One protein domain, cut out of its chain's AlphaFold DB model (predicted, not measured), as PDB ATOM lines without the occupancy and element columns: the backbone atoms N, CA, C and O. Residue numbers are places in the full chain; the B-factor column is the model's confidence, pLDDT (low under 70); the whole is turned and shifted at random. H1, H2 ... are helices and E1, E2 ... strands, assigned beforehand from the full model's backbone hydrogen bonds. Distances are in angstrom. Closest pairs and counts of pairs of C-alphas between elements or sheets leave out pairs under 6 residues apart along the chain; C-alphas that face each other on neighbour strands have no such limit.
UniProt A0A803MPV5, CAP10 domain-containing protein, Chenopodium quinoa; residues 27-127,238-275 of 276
ATOM      1  N   TYR A  27      15.917  29.713  66.999       71.81
ATOM      2  CA  TYR A  27      16.720  28.974  66.021       71.81
ATOM      3  C   TYR A  27      16.180  29.069  64.584       71.81
ATOM      4  O   TYR A  27      16.962  28.972  63.647       71.81
ATOM      5  N   PHE A  28      14.895  29.371  64.377       77.94
ATOM      6  CA  PHE A  28      14.348  29.615  63.037       77.94
ATOM      7  C   PHE A  28      14.933  30.865  62.356       77.94
ATOM      8  O   PHE A  28      14.806  31.016  61.143       77.94
ATOM      9  N   ARG A  29      15.639  31.738  63.097       80.25
ATOM     10  CA  ARG A  29      16.394  32.863  62.518       80.25
ATOM     11  C   ARG A  29      17.434  32.418  61.486       80.25
ATOM     12  O   ARG A  29      17.778  33.212  60.620       80.25
ATOM     13  N   TRP A  30      17.935  31.184  61.589       84.31
ATOM     14  CA  TRP A  30      18.941  30.653  60.669       84.31
ATOM     15  C   TRP A  30      18.399  30.501  59.250       84.31
ATOM     16  O   TRP A  30      19.150  30.727  58.318       84.31
ATOM     17  N   ILE A  31      17.087  30.305  59.069       86.00
ATOM     18  CA  ILE A  31      16.462  30.325  57.734       86.00
ATOM     19  C   ILE A  31      16.719  31.667  57.033       86.00
ATOM     20  O   ILE A  31      17.009  31.703  55.840       86.00
ATOM     21  N   HIS A  32      16.644  32.780  57.772       85.56
ATOM     22  CA  HIS A  32      16.928  34.103  57.209       85.56
ATOM     23  C   HIS A  32      18.404  34.281  56.869       85.56
ATOM     24  O   HIS A  32      18.708  34.968  55.899       85.56
ATOM     25  N   GLU A  33      19.306  33.687  57.650       86.38
ATOM     26  CA  GLU A  33      20.742  33.776  57.383       86.38
ATOM     27  C   GLU A  33      21.150  32.890  56.201       86.38
ATOM     28  O   GLU A  33      21.856  33.370  55.316       86.38
ATOM     29  N   ASP A  34      20.627  31.665  56.116       89.88
ATOM     30  CA  ASP A  34      20.869  30.735  55.008       89.88
ATOM     31  C   ASP A  34      20.380  31.328  53.676       89.88
ATOM     32  O   ASP A  34      21.062  31.248  52.657       89.88
ATOM     33  N   LEU A  35      19.221  32.001  53.674       90.50
ATOM     34  CA  LEU A  35      18.630  32.595  52.465       90.50
ATOM     35  C   LEU A  35      19.166  33.992  52.116       90.50
ATOM     36  O   LEU A  35      18.856  34.533  51.048       90.50
ATOM     37  N   LYS A  36      19.964  34.600  52.996       87.81
ATOM     38  CA  LYS A  36      20.388  36.005  52.903       87.81
ATOM     39  C   LYS A  36      21.093  36.346  51.599       87.81
ATOM     40  O   LYS A  36      20.922  37.452  51.091       87.81
ATOM     41  N   ILE A  37      21.868  35.420  51.043       87.81
ATOM     42  CA  ILE A  37      22.679  35.684  49.848       87.81
ATOM     43  C   ILE A  37      21.832  35.910  48.587       87.81
ATOM     44  O   ILE A  37      22.258  36.623  47.680       87.81
ATOM     45  N   TRP A  38      20.606  35.379  48.558       90.19
ATOM     46  CA  TRP A  38      19.659  35.569  47.457       90.19
ATOM     47  C   TRP A  38      18.628  36.666  47.736       90.19
ATOM     48  O   TRP A  38      17.775  36.928  46.891       90.19
ATOM     49  N   LYS A  39      18.704  37.332  48.895       85.44
ATOM     50  CA  LYS A  39      17.723  38.329  49.347       85.44
ATOM     51  C   LYS A  39      17.483  39.444  48.328       85.44
ATOM     52  O   LYS A  39      16.341  39.773  48.032       85.44
ATOM     53  N   GLU A  40      18.556  40.032  47.805       82.88
ATOM     54  CA  GLU A  40      18.464  41.201  46.921       82.88
ATOM     55  C   GLU A  40      18.262  40.808  45.453       82.88
ATOM     56  O   GLU A  40      17.429  41.381  44.751       82.88
ATOM     57  N   LYS A  41      19.025  39.817  44.978       84.50
ATOM     58  CA  LYS A  41      19.073  39.440  43.555       84.50
ATOM     59  C   LYS A  41      18.036  38.384  43.173       84.50
ATOM     60  O   LYS A  41      17.656  38.292  42.007       84.50
ATOM     61  N   GLY A  42      17.526  37.642  44.151       88.06
ATOM     62  CA  GLY A  42      16.656  36.495  43.940       88.06
ATOM     63  C   GLY A  42      17.411  35.251  43.475       88.06
ATOM     64  O   GLY A  42      18.636  35.235  43.353       88.06
ATOM     65  N   ILE A  43      16.636  34.200  43.224       90.50
ATOM     66  CA  ILE A  43      17.096  32.922  42.683       90.50
ATOM     67  C   ILE A  43      16.669  32.865  41.218       90.50
ATOM     68  O   ILE A  43      15.490  33.059  40.916       90.50
ATOM     69  N   THR A  44      17.611  32.601  40.313       90.12
ATOM     70  CA  THR A  44      17.313  32.468  38.881       90.12
ATOM     71  C   THR A  44      17.168  31.006  38.470       90.12
ATOM     72  O   THR A  44      17.588  30.090  39.181       90.12
ATOM     73  N   ARG A  45      16.576  30.771  37.297       86.06
ATOM     74  CA  ARG A  45      16.436  29.426  36.729       86.06
ATOM     75  C   ARG A  45      17.802  28.793  36.475       86.06
ATOM     76  O   ARG A  45      18.016  27.636  36.820       86.06
ATOM     77  N   GLU A  46      18.729  29.577  35.940       88.38
ATOM     78  CA  GLU A  46      20.082  29.149  35.590       88.38
ATOM     79  C   GLU A  46      20.848  28.691  36.836       88.38
ATOM     80  O   GLU A  46      21.567  27.698  36.784       88.38
ATOM     81  N   MET A  47      20.647  29.364  37.978       90.25
ATOM     82  CA  MET A  47      21.193  28.916  39.260       90.25
ATOM     83  C   MET A  47      20.691  27.512  39.608       90.25
ATOM     84  O   MET A  47      21.496  26.619  39.865       90.25
ATOM     85  N   VAL A  48      19.372  27.305  39.585       88.31
ATOM     86  CA  VAL A  48      18.752  26.022  39.953       88.31
ATOM     87  C   VAL A  48      19.169  24.906  38.993       88.31
ATOM     88  O   VAL A  48      19.484  23.803  39.430       88.31
ATOM     89  N   GLU A  49      19.213  25.179  37.690       85.88
ATOM     90  CA  GLU A  49      19.606  24.192  36.679       85.88
ATOM     91  C   GLU A  49      21.108  23.865  36.731       85.88
ATOM     92  O   GLU A  49      21.486  22.724  36.472       85.88
ATOM     93  N   SER A  50      21.961  24.796  37.182       85.75
ATOM     94  CA  SER A  50      23.410  24.560  37.322       85.75
ATOM     95  C   SER A  50      23.795  23.480  38.345       85.75
ATOM     96  O   SER A  50      24.959  23.074  38.397       85.75
ATOM     97  N   LEU A  51      22.846  23.038  39.177       81.12
ATOM     98  CA  LEU A  51      23.044  22.003  40.192       81.12
ATOM     99  C   LEU A  51      22.934  20.576  39.651       81.12
ATOM    100  O   LEU A  51      23.422  19.649  40.300       81.12
ATOM    101  N   GLN A  52      22.317  20.392  38.479       74.50
ATOM    102  CA  GLN A  52      22.064  19.064  37.914       74.50
ATOM    103  C   GLN A  52      23.361  18.254  37.739       74.50
ATOM    104  O   GLN A  52      23.380  17.066  38.047       74.50
ATOM    105  N   ASP A  53      24.458  18.910  37.358       67.31
ATOM    106  CA  ASP A  53      25.754  18.262  37.113       67.31
ATOM    107  C   ASP A  53      26.711  18.321  38.323       67.31
ATOM    108  O   ASP A  53      27.883  17.961  38.215       67.31
ATOM    109  N   LYS A  54      26.238  18.793  39.487       69.44
ATOM    110  CA  LYS A  54      27.074  19.089  40.671       69.44
ATOM    111  C   LYS A  54      26.777  18.212  41.892       69.44
ATOM    112  O   LYS A  54      27.032  18.621  43.020       69.44
ATOM    113  N   GLY A  55      26.258  17.002  41.685       65.12
ATOM    114  CA  GLY A  55      26.028  16.044  42.777       65.12
ATOM    115  C   GLY A  55      24.733  16.273  43.565       65.12
ATOM    116  O   GLY A  55      24.626  15.850  44.714       65.12
ATOM    117  N   THR A  56      23.736  16.928  42.962       75.12
ATOM    118  CA  THR A  56      22.376  16.993  43.521       75.12
ATOM    119  C   THR A  56      21.674  15.645  43.367       75.12
ATOM    120  O   THR A  56      21.626  15.101  42.271       75.12
ATOM    121  N   HIS A  57      21.074  15.122  44.441       75.81
ATOM    122  CA  HIS A  57      20.393  13.818  44.421       75.81
ATOM    123  C   HIS A  57      19.080  13.830  43.639       75.81
ATOM    124  O   HIS A  57      18.779  12.908  42.882       75.81
ATOM    125  N   PHE A  58      18.277  14.870  43.838       82.25
ATOM    126  CA  PHE A  58      16.991  15.014  43.182       82.25
ATOM    127  C   PHE A  58      16.593  16.482  43.085       82.25
ATOM    128  O   PHE A  58      17.002  17.318  43.888       82.25
ATOM    129  N   ARG A  59      15.737  16.778  42.114       86.00
ATOM    130  CA  ARG A  59      14.999  18.034  42.012       86.00
ATOM    131  C   ARG A  59      13.562  17.783  42.442       86.00
ATOM    132  O   ARG A  59      12.905  16.897  41.897       86.00
ATOM    133  N   LEU A  60      13.084  18.573  43.396       86.62
ATOM    134  CA  LEU A  60      11.685  18.627  43.808       86.62
ATOM    135  C   LEU A  60      11.044  19.880  43.208       86.62
ATOM    136  O   LEU A  60      11.573  20.978  43.362       86.62
ATOM    137  N   VAL A  61       9.898  19.717  42.553       85.75
ATOM    138  CA  VAL A  61       9.082  20.818  42.032       85.75
ATOM    139  C   VAL A  61       7.674  20.674  42.591       85.75
ATOM    140  O   VAL A  61       7.107  19.588  42.557       85.75
ATOM    141  N   ILE A  62       7.101  21.756  43.118       82.06
ATOM    142  CA  ILE A  62       5.731  21.762  43.639       82.06
ATOM    143  C   ILE A  62       4.879  22.655  42.738       82.06
ATOM    144  O   ILE A  62       5.065  23.869  42.716       82.06
ATOM    145  N   VAL A  63       3.931  22.060  42.012       76.75
ATOM    146  CA  VAL A  63       2.994  22.765  41.123       76.75
ATOM    147  C   VAL A  63       1.577  22.493  41.601       76.75
ATOM    148  O   VAL A  63       1.172  21.341  41.713       76.75
ATOM    149  N   ASN A  64       0.821  23.551  41.910       76.31
ATOM    150  CA  ASN A  64      -0.570  23.446  42.375       76.31
ATOM    151  C   ASN A  64      -0.788  22.450  43.533       76.31
ATOM    152  O   ASN A  64      -1.779  21.730  43.571       76.31
ATOM    153  N   GLY A  65       0.154  22.411  44.483       74.56
ATOM    154  CA  GLY A  65       0.097  21.526  45.652       74.56
ATOM    155  C   GLY A  65       0.537  20.083  45.386       74.56
ATOM    156  O   GLY A  65       0.583  19.287  46.318       74.56
ATOM    157  N   ILE A  66       0.901  19.751  44.147       72.69
ATOM    158  CA  ILE A  66       1.419  18.438  43.769       72.69
ATOM    159  C   ILE A  66       2.944  18.507  43.714       72.69
ATOM    160  O   ILE A  66       3.512  19.382  43.060       72.69
ATOM    161  N   ALA A  67       3.602  17.580  44.407       79.94
ATOM    162  CA  ALA A  67       5.049  17.424  44.411       79.94
ATOM    163  C   ALA A  67       5.503  16.460  43.302       79.94
ATOM    164  O   ALA A  67       5.030  15.328  43.219       79.94
ATOM    165  N   TYR A  68       6.465  16.899  42.496       80.69
ATOM    166  CA  TYR A  68       7.110  16.144  41.426       80.69
ATOM    167  C   TYR A  68       8.594  16.006  41.744       80.69
ATOM    168  O   TYR A  68       9.257  16.991  42.069       80.69
ATOM    169  N   VAL A  69       9.127  14.790  41.645       83.75
ATOM    170  CA  VAL A  69      10.531  14.506  41.949       83.75
ATOM    171  C   VAL A  69      11.217  13.957  40.707       83.75
ATOM    172  O   VAL A  69      10.810  12.927  40.174       83.75
ATOM    173  N   LYS A  70      12.290  14.621  40.277       83.25
ATOM    174  CA  LYS A  70      13.244  14.092  39.301       83.25
ATOM    175  C   LYS A  70      14.481  13.626  40.055       83.25
ATOM    176  O   LYS A  70      15.211  14.451  40.595       83.25
ATOM    177  N   GLN A  71      14.701  12.318  40.118       78.38
ATOM    178  CA  GLN A  71      15.918  11.753  40.700       78.38
ATOM    179  C   GLN A  71      17.067  11.843  39.693       78.38
ATOM    180  O   GLN A  71      16.890  11.509  38.521       78.38
ATOM    181  N   TYR A  72      18.227  12.300  40.156       75.75
ATOM    182  CA  TYR A  72      19.478  12.314  39.394       75.75
ATOM    183  C   TYR A  72      20.424  11.201  39.856       75.75
ATOM    184  O   TYR A  72      21.130  10.627  39.033       75.75
ATOM    185  N   ASP A  73      20.393  10.862  41.149       67.88
ATOM    186  CA  ASP A  73      21.140   9.754  41.746       67.88
ATOM    187  C   ASP A  73      20.206   8.886  42.608       67.88
ATOM    188  O   ASP A  73      19.270   9.382  43.240       67.88
ATOM    189  N   TYR A  74      20.461   7.579  42.622       54.28
ATOM    190  CA  TYR A  74      19.709   6.571  43.370       54.28
ATOM    191  C   TYR A  74      20.129   6.493  44.843       54.28
ATOM    192  O   TYR A  74      19.385   5.984  45.684       54.28
ATOM    193  N   LEU A  75      21.331   6.971  45.170       55.62
ATOM    194  CA  LEU A  75      21.859   6.947  46.528       55.62
ATOM    195  C   LEU A  75      21.582   8.278  47.220       55.62
ATOM    196  O   LEU A  75      22.362   9.209  47.084       55.62
ATOM    197  N   ILE A  76      20.519   8.362  48.024       54.50
ATOM    198  CA  ILE A  76      20.381   9.447  49.007       54.50
ATOM    199  C   ILE A  76      21.472   9.228  50.062       54.50
ATOM    200  O   ILE A  76      21.369   8.344  50.917       54.50
ATOM    201  N   SER A  77      22.569   9.978  49.961       52.41
ATOM    202  CA  SER A  77      23.649   9.909  50.942       52.41
ATOM    203  C   SER A  77      23.212  10.631  52.205       52.41
ATOM    204  O   SER A  77      22.940  11.827  52.190       52.41
ATOM    205  N   ILE A  78      23.200   9.905  53.319       54.88
ATOM    206  CA  ILE A  78      22.813  10.444  54.621       54.88
ATOM    207  C   ILE A  78      23.997  10.916  55.478       54.88
ATOM    208  O   ILE A  78      23.896  11.054  56.699       54.88
ATOM    209  N   TRP A  79      25.158  11.114  54.854       57.97
ATOM    210  CA  TRP A  79      26.410  11.403  55.546       57.97
ATOM    211  C   TRP A  79      26.827  12.866  55.382       57.97
ATOM    212  O   TRP A  79      27.074  13.313  54.268       57.97
ATOM    213  N   CYS A  80      27.027  13.573  56.500       55.94
ATOM    214  CA  CYS A  80      27.553  14.947  56.513       55.94
ATOM    215  C   CYS A  80      29.023  15.074  56.075       55.94
ATOM    216  O   CYS A  80      29.544  16.183  55.993       55.94
ATOM    217  N   SER A  81      29.759  13.972  55.897       49.94
ATOM    218  CA  SER A  81      31.209  14.038  55.692       49.94
ATOM    219  C   SER A  81      31.729  12.903  54.811       49.94
ATOM    220  O   SER A  81      31.563  11.730  55.138       49.94
ATOM    221  N   ASN A  82      32.464  13.280  53.762       43.75
ATOM    222  CA  ASN A  82      33.413  12.449  53.007       43.75
ATOM    223  C   ASN A  82      32.869  11.322  52.115       43.75
ATOM    224  O   ASN A  82      33.568  10.332  51.891       43.75
ATOM    225  N   ALA A  83      31.704  11.489  51.494       44.72
ATOM    226  CA  ALA A  83      31.484  10.799  50.227       44.72
ATOM    227  C   ALA A  83      32.058  11.676  49.107       44.72
ATOM    228  O   ALA A  83      31.618  12.805  48.942       44.72
ATOM    229  N   LYS A  84      32.986  11.160  48.286       44.06
ATOM    230  CA  LYS A  84      33.433  11.805  47.026       44.06
ATOM    231  C   LYS A  84      32.278  12.158  46.059       44.06
ATOM    232  O   LYS A  84      32.516  12.800  45.049       44.06
ATOM    233  N   ILE A  85      31.063  11.711  46.372       48.84
ATOM    234  CA  ILE A  85      29.818  11.857  45.612       48.84
ATOM    235  C   ILE A  85      29.018  13.093  46.074       48.84
ATOM    236  O   ILE A  85      28.196  13.600  45.324       48.84
ATOM    237  N   TYR A  86      29.283  13.613  47.278       57.97
ATOM    238  CA  TYR A  86      28.541  14.718  47.881       57.97
ATOM    239  C   TYR A  86      29.485  15.894  48.152       57.97
ATOM    240  O   TYR A  86      30.436  15.764  48.928       57.97
ATOM    241  N   GLN A  87      29.238  17.037  47.512       67.19
ATOM    242  CA  GLN A  87      29.995  18.257  47.765       67.19
ATOM    243  C   GLN A  87      29.053  19.330  48.315       67.19
ATOM    244  O   GLN A  87      28.173  19.793  47.588       67.19
ATOM    245  N   PRO A  88      29.217  19.721  49.592       77.75
ATOM    246  CA  PRO A  88      28.603  20.937  50.100       77.75
ATOM    247  C   PRO A  88      28.923  22.111  49.181       77.75
ATOM    248  O   PRO A  88      30.006  22.153  48.587       77.75
ATOM    249  N   LEU A  89      28.027  23.091  49.104       84.50
ATOM    250  CA  LEU A  89      28.244  24.273  48.282       84.50
ATOM    251  C   LEU A  89      29.269  25.193  48.958       84.50
ATOM    252  O   LEU A  89      28.913  26.149  49.646       84.50
ATOM    253  N   LYS A  90      30.559  24.883  48.812       87.00
ATOM    254  CA  LYS A  90      31.638  25.598  49.498       87.00
ATOM    255  C   LYS A  90      31.684  27.056  49.054       87.00
ATOM    256  O   LYS A  90      31.737  27.368  47.865       87.00
ATOM    257  N   LYS A  91      31.730  27.968  50.028       89.12
ATOM    258  CA  LYS A  91      31.827  29.415  49.772       89.12
ATOM    259  C   LYS A  91      33.074  29.769  48.965       89.12
ATOM    260  O   LYS A  91      33.054  30.711  48.177       89.12
ATOM    261  N   ASP A  92      34.137  28.984  49.131       88.81
ATOM    262  CA  ASP A  92      35.399  29.159  48.421       88.81
ATOM    263  C   ASP A  92      35.285  28.993  46.899       88.81
ATOM    264  O   ASP A  92      36.007  29.682  46.175       88.81
ATOM    265  N   ASP A  93      34.337  28.185  46.417       86.75
ATOM    266  CA  ASP A  93      34.110  27.966  44.982       86.75
ATOM    267  C   ASP A  93      33.342  29.125  44.319       86.75
ATOM    268  O   ASP A  93      33.387  29.314  43.098       86.75
ATOM    269  N   TYR A  94      32.669  29.947  45.130       87.19
ATOM    270  CA  TYR A  94      31.792  31.034  44.699       87.19
ATOM    271  C   TYR A  94      32.271  32.379  45.262       87.19
ATOM    272  O   TYR A  94      31.553  33.077  45.979       87.19
ATOM    273  N   LYS A  95      33.508  32.758  44.914       84.88
ATOM    274  CA  LYS A  95      34.121  34.059  45.239       84.88
ATOM    275  C   LYS A  95      33.995  35.073  44.095       84.88
ATOM    276  O   LYS A  95      33.863  34.714  42.923       84.88
ATOM    277  N   GLY A  96      34.073  36.362  44.434       84.44
ATOM    278  CA  GLY A  96      34.059  37.462  43.463       84.44
ATOM    279  C   GLY A  96      32.784  37.476  42.617       84.44
ATOM    280  O   GLY A  96      31.683  37.344  43.145       84.44
ATOM    281  N   ALA A  97      32.925  37.590  41.294       81.00
ATOM    282  CA  ALA A  97      31.786  37.613  40.370       81.00
ATOM    283  C   ALA A  97      30.909  36.346  40.442       81.00
ATOM    284  O   ALA A  97      29.706  36.429  40.209       81.00
ATOM    285  N   LYS A  98      31.478  35.189  40.822       82.06
ATOM    286  CA  LYS A  98      30.738  33.922  40.961       82.06
ATOM    287  C   LYS A  98      29.843  33.878  42.201       82.06
ATOM    288  O   LYS A  98      28.882  33.117  42.202       82.06
ATOM    289  N   ALA A  99      30.110  34.703  43.218       81.31
ATOM    290  CA  ALA A  99      29.303  34.752  44.442       81.31
ATOM    291  C   ALA A  99      27.839  35.105  44.147       81.31
ATOM    292  O   ALA A  99      26.924  34.545  44.740       81.31
ATOM    293  N   ALA A 100      27.615  35.985  43.165       80.62
ATOM    294  CA  ALA A 100      26.281  36.386  42.732       80.62
ATOM    295  C   ALA A 100      25.489  35.264  42.035       80.62
ATOM    296  O   ALA A 100      24.297  35.443  41.813       80.62
ATOM    297  N   PHE A 101      26.140  34.150  41.688       86.00
ATOM    298  CA  PHE A 101      25.574  33.012  40.960       86.00
ATOM    299  C   PHE A 101      25.658  31.703  41.761       86.00
ATOM    300  O   PHE A 101      25.538  30.624  41.184       86.00
ATOM    301  N   ALA A 102      25.877  31.780  43.079       90.12
ATOM    302  CA  ALA A 102      25.848  30.609  43.949       90.12
ATOM    303  C   ALA A 102      24.446  29.969  43.920       90.12
ATOM    304  O   ALA A 102      23.466  30.658  44.216       90.12
ATOM    305  N   PRO A 103      24.307  28.692  43.531       91.19
ATOM    306  CA  PRO A 103      22.996  28.074  43.400       91.19
ATOM    307  C   PRO A 103      22.393  27.659  44.754       91.19
ATOM    308  O   PRO A 103      23.120  27.177  45.617       91.19
ATOM    309  N   PRO A 104      21.073  27.798  44.967       91.25
ATOM    310  CA  PRO A 104      20.447  27.385  46.218       91.25
ATOM    311  C   PRO A 104      20.310  25.864  46.283       91.25
ATOM    312  O   PRO A 104      19.572  25.261  45.505       91.25
ATOM    313  N   GLN A 105      21.003  25.250  47.238       88.50
ATOM    314  CA  GLN A 105      20.965  23.811  47.484       88.50
ATOM    315  C   GLN A 105      20.452  23.544  48.895       88.50
ATOM    316  O   GLN A 105      20.956  24.125  49.852       88.50
ATOM    317  N   PHE A 106      19.485  22.638  49.026       88.12
ATOM    318  CA  PHE A 106      19.084  22.113  50.327       88.12
ATOM    319  C   PHE A 106      19.981  20.948  50.719       88.12
ATOM    320  O   PHE A 106      20.173  20.012  49.941       88.12
ATOM    321  N   HIS A 107      20.476  20.975  51.949       82.31
ATOM    322  CA  HIS A 107      21.219  19.863  52.520       82.31
ATOM    323  C   HIS A 107      20.945  19.747  54.017       82.31
ATOM    324  O   HIS A 107      20.669  20.732  54.684       82.31
ATOM    325  N   PHE A 108      21.001  18.544  54.579       76.88
ATOM    326  CA  PHE A 108      20.689  18.347  55.997       76.88
ATOM    327  C   PHE A 108      21.873  18.683  56.927       76.88
ATOM    328  O   PHE A 108      21.711  18.727  58.144       76.88
ATOM    329  N   CYS A 109      23.061  18.955  56.372       74.56
ATOM    330  CA  CYS A 109      24.225  19.461  57.109       74.56
ATOM    331  C   CYS A 109      24.740  20.766  56.496       74.56
ATOM    332  O   CYS A 109      24.866  20.893  55.284       74.56
ATOM    333  N   GLY A 110      25.132  21.717  57.325       77.25
ATOM    334  CA  GLY A 110      25.761  22.952  56.870       77.25
ATOM    335  C   GLY A 110      26.768  23.422  57.900       77.25
ATOM    336  O   GLY A 110      26.678  23.060  59.076       77.25
ATOM    337  N   ASP A 111      27.743  24.196  57.447       81.25
ATOM    338  CA  ASP A 111      28.691  24.887  58.314       81.25
ATOM    339  C   ASP A 111      29.006  26.273  57.730       81.25
ATOM    340  O   ASP A 111      28.618  26.599  56.607       81.25
ATOM    341  N   ASP A 112      29.737  27.102  58.476       85.56
ATOM    342  CA  ASP A 112      30.040  28.479  58.068       85.56
ATOM    343  C   ASP A 112      30.841  28.578  56.754       85.56
ATOM    344  O   ASP A 112      30.916  29.658  56.156       85.56
ATOM    345  N   SER A 113      31.423  27.473  56.276       85.50
ATOM    346  CA  SER A 113      32.150  27.389  55.008       85.50
ATOM    347  C   SER A 113      31.269  27.022  53.810       85.50
ATOM    348  O   SER A 113      31.794  26.945  52.695       85.50
ATOM    349  N   THR A 114      29.958  26.820  53.987       87.94
ATOM    350  CA  THR A 114      29.040  26.429  52.904       87.94
ATOM    351  C   THR A 114      27.840  27.367  52.762       87.94
ATOM    352  O   THR A 114      27.490  28.112  53.674       87.94
ATOM    353  N   TYR A 115      27.246  27.386  51.569       89.31
ATOM    354  CA  TYR A 115      26.018  28.121  51.243       89.31
ATOM    355  C   TYR A 115      24.771  27.214  51.247       89.31
ATOM    356  O   TYR A 115      23.713  27.632  50.783       89.31
ATOM    357  N   ASP A 116      24.892  25.965  51.707       88.25
ATOM    358  CA  ASP A 116      23.764  25.033  51.784       88.25
ATOM    359  C   ASP A 116      22.664  25.568  52.715       88.25
ATOM    360  O   ASP A 116      22.940  26.039  53.815       88.25
ATOM    361  N   ILE A 117      21.409  25.445  52.283       90.69
ATOM    362  CA  ILE A 117      20.223  25.764  53.078       90.69
ATOM    363  C   ILE A 117      19.890  24.538  53.921       90.69
ATOM    364  O   ILE A 117      19.557  23.475  53.376       90.69
ATOM    365  N   VAL A 118      19.978  24.672  55.244       87.31
ATOM    366  CA  VAL A 118      19.853  23.512  56.126       87.31
ATOM    367  C   VAL A 118      18.387  23.130  56.319       87.31
ATOM    368  O   VAL A 118      17.542  23.979  56.602       87.31
ATOM    369  N   PHE A 119      18.064  21.840  56.195       83.12
ATOM    370  CA  PHE A 119      16.724  21.321  56.486       83.12
ATOM    371  C   PHE A 119      16.764  20.120  57.448       83.12
ATOM    372  O   PHE A 119      17.797  19.455  57.546       83.12
ATOM    373  N   PRO A 120      15.662  19.833  58.174       77.62
ATOM    374  CA  PRO A 120      15.587  18.679  59.067       77.62
ATOM    375  C   PRO A 120      15.829  17.375  58.308       77.62
ATOM    376  O   PRO A 120      15.196  17.124  57.282       77.62
ATOM    377  N   ASP A 121      16.719  16.530  58.817       74.94
ATOM    378  CA  ASP A 121      17.048  15.273  58.158       74.94
ATOM    379  C   ASP A 121      15.900  14.245  58.253       74.94
ATOM    380  O   ASP A 121      14.979  14.349  59.067       74.94
ATOM    381  N   TRP A 122      15.964  13.203  57.424       69.75
ATOM    382  CA  TRP A 122      14.977  12.111  57.374       69.75
ATOM    383  C   TRP A 122      14.770  11.401  58.716       69.75
ATOM    384  O   TRP A 122      13.692  10.849  58.933       69.75
ATOM    385  N   SER A 123      15.735  11.439  59.644       66.88
ATOM    386  CA  SER A 123      15.589  10.798  60.956       66.88
ATOM    387  C   SER A 123      14.411  11.340  61.771       66.88
ATOM    388  O   SER A 123      13.866  10.602  62.592       66.88
ATOM    389  N   PHE A 124      13.930  12.558  61.491       69.62
ATOM    390  CA  PHE A 124      12.701  13.081  62.096       69.62
ATOM    391  C   PHE A 124      11.467  12.226  61.777       69.62
ATOM    392  O   PHE A 124      10.606  12.037  62.641       69.62
ATOM    393  N   TRP A 125      11.402  11.660  60.572       73.62
ATOM    394  CA  TRP A 125      10.336  10.750  60.135       73.62
ATOM    395  C   TRP A 125      10.656   9.280  60.411       73.62
ATOM    396  O   TRP A 125       9.803   8.417  60.225       73.62
ATOM    397  N   GLY A 126      11.846   9.004  60.941       69.50
ATOM    398  CA  GLY A 126      12.301   7.670  61.289       69.50
ATOM    399  C   GLY A 126      12.953   6.938  60.124       69.50
ATOM    400  O   GLY A 126      13.007   7.408  58.991       69.50
ATOM    401  N   TRP A 127      13.474   5.757  60.438       69.50
ATOM    402  CA  TRP A 127      14.124   4.870  59.490       69.50
ATOM    403  C   TRP A 127      13.852   3.405  59.874       69.50
ATOM    404  O   TRP A 127      14.591   2.818  60.681       69.50
ATOM    405  N   SER A 238       7.238  19.562  68.112       42.97
ATOM    406  CA  SER A 238       6.359  20.727  68.216       42.97
ATOM    407  C   SER A 238       4.909  20.254  68.147       42.97
ATOM    408  O   SER A 238       4.505  19.691  67.133       42.97
ATOM    409  N   GLU A 239       4.132  20.478  69.207       39.75
ATOM    410  CA  GLU A 239       2.667  20.317  69.176       39.75
ATOM    411  C   GLU A 239       1.964  21.533  68.546       39.75
ATOM    412  O   GLU A 239       0.753  21.532  68.339       39.75
ATOM    413  N   HIS A 240       2.739  22.558  68.194       42.66
ATOM    414  CA  HIS A 240       2.273  23.786  67.568       42.66
ATOM    415  C   HIS A 240       2.470  23.690  66.053       42.66
ATOM    416  O   HIS A 240       3.488  23.164  65.582       42.66
ATOM    417  N   GLY A 241       1.485  24.191  65.301       50.69
ATOM    418  CA  GLY A 241       1.548  24.329  63.844       50.69
ATOM    419  C   GLY A 241       2.678  25.260  63.392       50.69
ATOM    420  O   GLY A 241       3.476  25.703  64.218       50.69
ATOM    421  N   PRO A 242       2.782  25.583  62.090       58.19
ATOM    422  CA  PRO A 242       3.810  26.503  61.620       58.19
ATOM    423  C   PRO A 242       3.697  27.829  62.378       58.19
ATOM    424  O   PRO A 242       2.715  28.562  62.260       58.19
ATOM    425  N   CYS A 243       4.705  28.104  63.197       60.78
ATOM    426  CA  CYS A 243       4.843  29.348  63.926       60.78
ATOM    427  C   CYS A 243       5.046  30.506  62.942       60.78
ATOM    428  O   CYS A 243       5.542  30.330  61.821       60.78
ATOM    429  N   LYS A 244       4.693  31.723  63.356       65.75
ATOM    430  CA  LYS A 244       4.967  32.906  62.550       65.75
ATOM    431  C   LYS A 244       6.447  33.241  62.688       65.75
ATOM    432  O   LYS A 244       6.900  33.748  63.719       65.75
ATOM    433  N   LEU A 245       7.212  32.962  61.635       63.81
ATOM    434  CA  LEU A 245       8.521  33.575  61.458       63.81
ATOM    435  C   LEU A 245       8.311  35.095  61.498       63.81
ATOM    436  O   LEU A 245       7.495  35.596  60.716       63.81
ATOM    437  N   PRO A 246       8.987  35.844  62.389       62.94
ATOM    438  CA  PRO A 246       8.924  37.293  62.324       62.94
ATOM    439  C   PRO A 246       9.338  37.712  60.907       62.94
ATOM    440  O   PRO A 246      10.351  37.202  60.399       62.94
ATOM    441  N   PRO A 247       8.529  38.548  60.232       61.09
ATOM    442  CA  PRO A 247       8.779  38.883  58.846       61.09
ATOM    443  C   PRO A 247      10.149  39.572  58.760       61.09
ATOM    444  O   PRO A 247      10.415  40.499  59.525       61.09
ATOM    445  N   PRO A 248      11.039  39.134  57.853       60.06
ATOM    446  CA  PRO A 248      12.348  39.762  57.671       60.06
ATOM    447  C   PRO A 248      12.253  41.107  56.926       60.06
ATOM    448  O   PRO A 248      13.277  41.735  56.649       60.06
ATOM    449  N   TYR A 249      11.029  41.516  56.584       64.69
ATOM    450  CA  TYR A 249      10.669  42.668  55.773       64.69
ATOM    451  C   TYR A 249       9.532  43.435  56.446       64.69
ATOM    452  O   TYR A 249       8.675  42.839  57.104       64.69
ATOM    453  N   ASP A 250       9.503  44.749  56.253       79.81
ATOM    454  CA  ASP A 250       8.328  45.555  56.563       79.81
ATOM    455  C   ASP A 250       7.130  45.147  55.670       79.81
ATOM    456  O   ASP A 250       7.326  44.503  54.631       79.81
ATOM    457  N   PRO A 251       5.885  45.495  56.050       76.50
ATOM    458  CA  PRO A 251       4.684  45.061  55.335       76.50
ATOM    459  C   PRO A 251       4.682  45.383  53.835       76.50
ATOM    460  O   PRO A 251       4.291  44.529  53.042       76.50
ATOM    461  N   ASN A 252       5.177  46.559  53.441       77.00
ATOM    462  CA  ASN A 252       5.163  46.994  52.043       77.00
ATOM    463  C   ASN A 252       6.150  46.170  51.209       77.00
ATOM    464  O   ASN A 252       5.834  45.714  50.110       77.00
ATOM    465  N   THR A 253       7.345  45.931  51.753       75.12
ATOM    466  CA  THR A 253       8.339  45.066  51.109       75.12
ATOM    467  C   THR A 253       7.839  43.620  51.004       75.12
ATOM    468  O   THR A 253       8.073  42.960  49.992       75.12
ATOM    469  N   LEU A 254       7.122  43.120  52.017       72.06
ATOM    470  CA  LEU A 254       6.536  41.777  51.986       72.06
ATOM    471  C   LEU A 254       5.467  41.638  50.893       72.06
ATOM    472  O   LEU A 254       5.483  40.646  50.165       72.06
ATOM    473  N   GLU A 255       4.574  42.617  50.751       77.75
ATOM    474  CA  GLU A 255       3.541  42.630  49.707       77.75
ATOM    475  C   GLU A 255       4.164  42.630  48.304       77.75
ATOM    476  O   GLU A 255       3.834  41.779  47.476       77.75
ATOM    477  N   ALA A 256       5.185  43.464  48.079       77.94
ATOM    478  CA  ALA A 256       5.928  43.485  46.819       77.94
ATOM    479  C   ALA A 256       6.597  42.131  46.493       77.94
ATOM    480  O   ALA A 256       6.648  41.715  45.330       77.94
ATOM    481  N   ILE A 257       7.104  41.421  47.508       70.88
ATOM    482  CA  ILE A 257       7.675  40.076  47.348       70.88
ATOM    483  C   ILE A 257       6.585  39.052  47.014       70.88
ATOM    484  O   ILE A 257       6.798  38.219  46.131       70.88
ATOM    485  N   LEU A 258       5.430  39.094  47.685       76.50
ATOM    486  CA  LEU A 258       4.318  38.174  47.425       76.50
ATOM    487  C   LEU A 258       3.798  38.323  45.990       76.50
ATOM    488  O   LEU A 258       3.681  37.321  45.282       76.50
ATOM    489  N   ASP A 259       3.604  39.554  45.521       78.88
ATOM    490  CA  ASP A 259       3.197  39.836  44.141       78.88
ATOM    491  C   ASP A 259       4.220  39.332  43.120       78.88
ATOM    492  O   ASP A 259       3.872  38.748  42.086       78.88
ATOM    493  N   ARG A 260       5.513  39.522  43.411       76.69
ATOM    494  CA  ARG A 260       6.597  38.987  42.582       76.69
ATOM    495  C   ARG A 260       6.581  37.456  42.565       76.69
ATOM    496  O   ARG A 260       6.734  36.870  41.494       76.69
ATOM    497  N   ASN A 261       6.357  36.811  43.708       72.06
ATOM    498  CA  ASN A 261       6.299  35.353  43.827       72.06
ATOM    499  C   ASN A 261       5.124  34.756  43.044       72.06
ATOM    500  O   ASN A 261       5.299  33.715  42.414       72.06
ATOM    501  N   VAL A 262       3.961  35.417  43.021       79.62
ATOM    502  CA  VAL A 262       2.814  34.996  42.195       79.62
ATOM    503  C   VAL A 262       3.191  34.978  40.712       79.62
ATOM    504  O   VAL A 262       2.950  33.981  40.028       79.62
ATOM    505  N   LYS A 263       3.852  36.034  40.224       80.31
ATOM    506  CA  LYS A 263       4.314  36.122  38.828       80.31
ATOM    507  C   LYS A 263       5.365  35.057  38.505       80.31
ATOM    508  O   LYS A 263       5.271  34.392  37.478       80.31
ATOM    509  N   ILE A 264       6.341  34.851  39.395       72.50
ATOM    510  CA  ILE A 264       7.372  33.810  39.230       72.50
ATOM    511  C   ILE A 264       6.732  32.420  39.196       72.50
ATOM    512  O   ILE A 264       7.076  31.615  38.335       72.50
ATOM    513  N   LYS A 265       5.772  32.144  40.086       75.19
ATOM    514  CA  LYS A 265       5.071  30.858  40.131       75.19
ATOM    515  C   LYS A 265       4.379  30.552  38.802       75.19
ATOM    516  O   LYS A 265       4.555  29.457  38.285       75.19
ATOM    517  N   GLN A 266       3.675  31.519  38.212       77.88
ATOM    518  CA  GLN A 266       3.047  31.349  36.894       77.88
ATOM    519  C   GLN A 266       4.068  30.987  35.806       77.88
ATOM    520  O   GLN A 266       3.834  30.077  35.015       77.88
ATOM    521  N   VAL A 267       5.224  31.658  35.794       75.88
ATOM    522  CA  VAL A 267       6.308  31.385  34.839       75.88
ATOM    523  C   VAL A 267       6.871  29.970  35.016       75.88
ATOM    524  O   VAL A 267       7.023  29.244  34.033       75.88
ATOM    525  N   VAL A 268       7.122  29.547  36.258       69.62
ATOM    526  CA  VAL A 268       7.597  28.188  36.574       69.62
ATOM    527  C   VAL A 268       6.580  27.140  36.122       69.62
ATOM    528  O   VAL A 268       6.948  26.163  35.475       69.62
ATOM    529  N   GLU A 269       5.291  27.358  36.386       76.19
ATOM    530  CA  GLU A 269       4.224  26.452  35.949       76.19
ATOM    531  C   GLU A 269       4.142  26.322  34.423       76.19
ATOM    532  O   GLU A 269       3.873  25.232  33.914       76.19
ATOM    533  N   MET A 270       4.382  27.407  33.681       78.62
ATOM    534  CA  MET A 270       4.446  27.366  32.218       78.62
ATOM    535  C   MET A 270       5.654  26.568  31.718       78.62
ATOM    536  O   MET A 270       5.519  25.791  30.773       78.62
ATOM    537  N   TRP A 271       6.823  26.726  32.345       72.00
ATOM    538  CA  TRP A 271       8.035  25.996  31.962       72.00
ATOM    539  C   TRP A 271       7.898  24.485  32.143       72.00
ATOM    540  O   TRP A 271       8.279  23.728  31.251       72.00
ATOM    541  N   GLU A 272       7.329  24.048  33.265       67.81
ATOM    542  CA  GLU A 272       7.143  22.619  33.545       67.81
ATOM    543  C   GLU A 272       6.103  21.991  32.605       67.81
ATOM    544  O   GLU A 272       6.264  20.850  32.180       67.81
ATOM    545  N   LYS A 273       5.076  22.746  32.192       68.31
ATOM    546  CA  LYS A 273       4.101  22.284  31.187       68.31
ATOM    547  C   LYS A 273       4.681  22.174  29.773       68.31
ATOM    548  O   LYS A 273       4.214  21.341  29.008       68.31
ATOM    549  N   GLY A 274       5.656  23.012  29.417       57.09
ATOM    550  CA  GLY A 274       6.289  23.026  28.091       57.09
ATOM    551  C   GLY A 274       7.489  22.085  27.926       57.09
ATOM    552  O   GLY A 274       8.081  22.061  26.853       57.09
ATOM    553  N   SER A 275       7.868  21.350  28.975       50.31
ATOM    554  CA  SER A 275       9.001  20.406  28.969       50.31
ATOM    555  C   SER A 275       8.565  18.932  28.849       50.31
ATOM    556  O   SER A 275       9.376  18.041  29.109       50.31
TER     557      SER A 275
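This is residues 27 to 127 and 238 to 275 of the 276 residues of the protein "CAP10 domain-containing protein" of Chenopodium quinoa (UniProt A0A803MPV5). A body made mostly of loops and short helices has a two-stranded hairpin, E1 and E2, on one side, and one long helix, H5, slants away from it. H5 comes near E1 with its residues 265 to 272, while residues 250 to 256 and 258 to 264 stick out. The printed part has 139 residues, with five named helices and two named strands in the order H1 H2 E1 E2 H3 H4 H5; under half of the residues are in named elements, and the class is mixed, helices and strands. It is compact, with a radius of gyration of the C-alphas of 16.4 A and spans of 45 by 41 by 37 A.

H1, residues 27 to 34, begins at C-alpha 27 (16.720, 28.974, 66.021) and is 11.9 A long. H2 is residues 45 to 49. E1, residues 58 to 63, and E2, residues 66 to 71, measure 16.1 A and 16.3 A. H3 is residues 96 to 101 and H4 residues 122 to 125. H5, residues 251 to 273, is 33.2 A long and ends at C-alpha 273 (4.101, 22.284, 31.187).

E1 and E2 are antiparallel neighbours in a hairpin, at 161 degrees, with N 59 and O 70 within hydrogen-bond range at 2.8 A. The closest C-alphas of E1 and H5, Val 63 and Glu 269, are 6.5 A apart. H2 and H3 are close but not clearly touching, the closest C-alphas, Met 47 and Phe 101, being 6.2 A apart. H1 and H4 are each apart from the other named elements. In H2 and H5 every O i to N i+4 pair is within hydrogen-bond range; in H1 2 of 4 are, in H3 0 of 2, beside 2 of 3 O i to N i+3 pairs, and H4 is too short for such a pair.

Residues 128 to 237 are not printed, and C-alphas 127 and 238 are 19.7 A apart. The links E2 to H3 and H3 to H4 are long. Mean pLDDT of the printed part is 75.3, and 40 residues are under 70, among them 73 to 87 and 238 to 249.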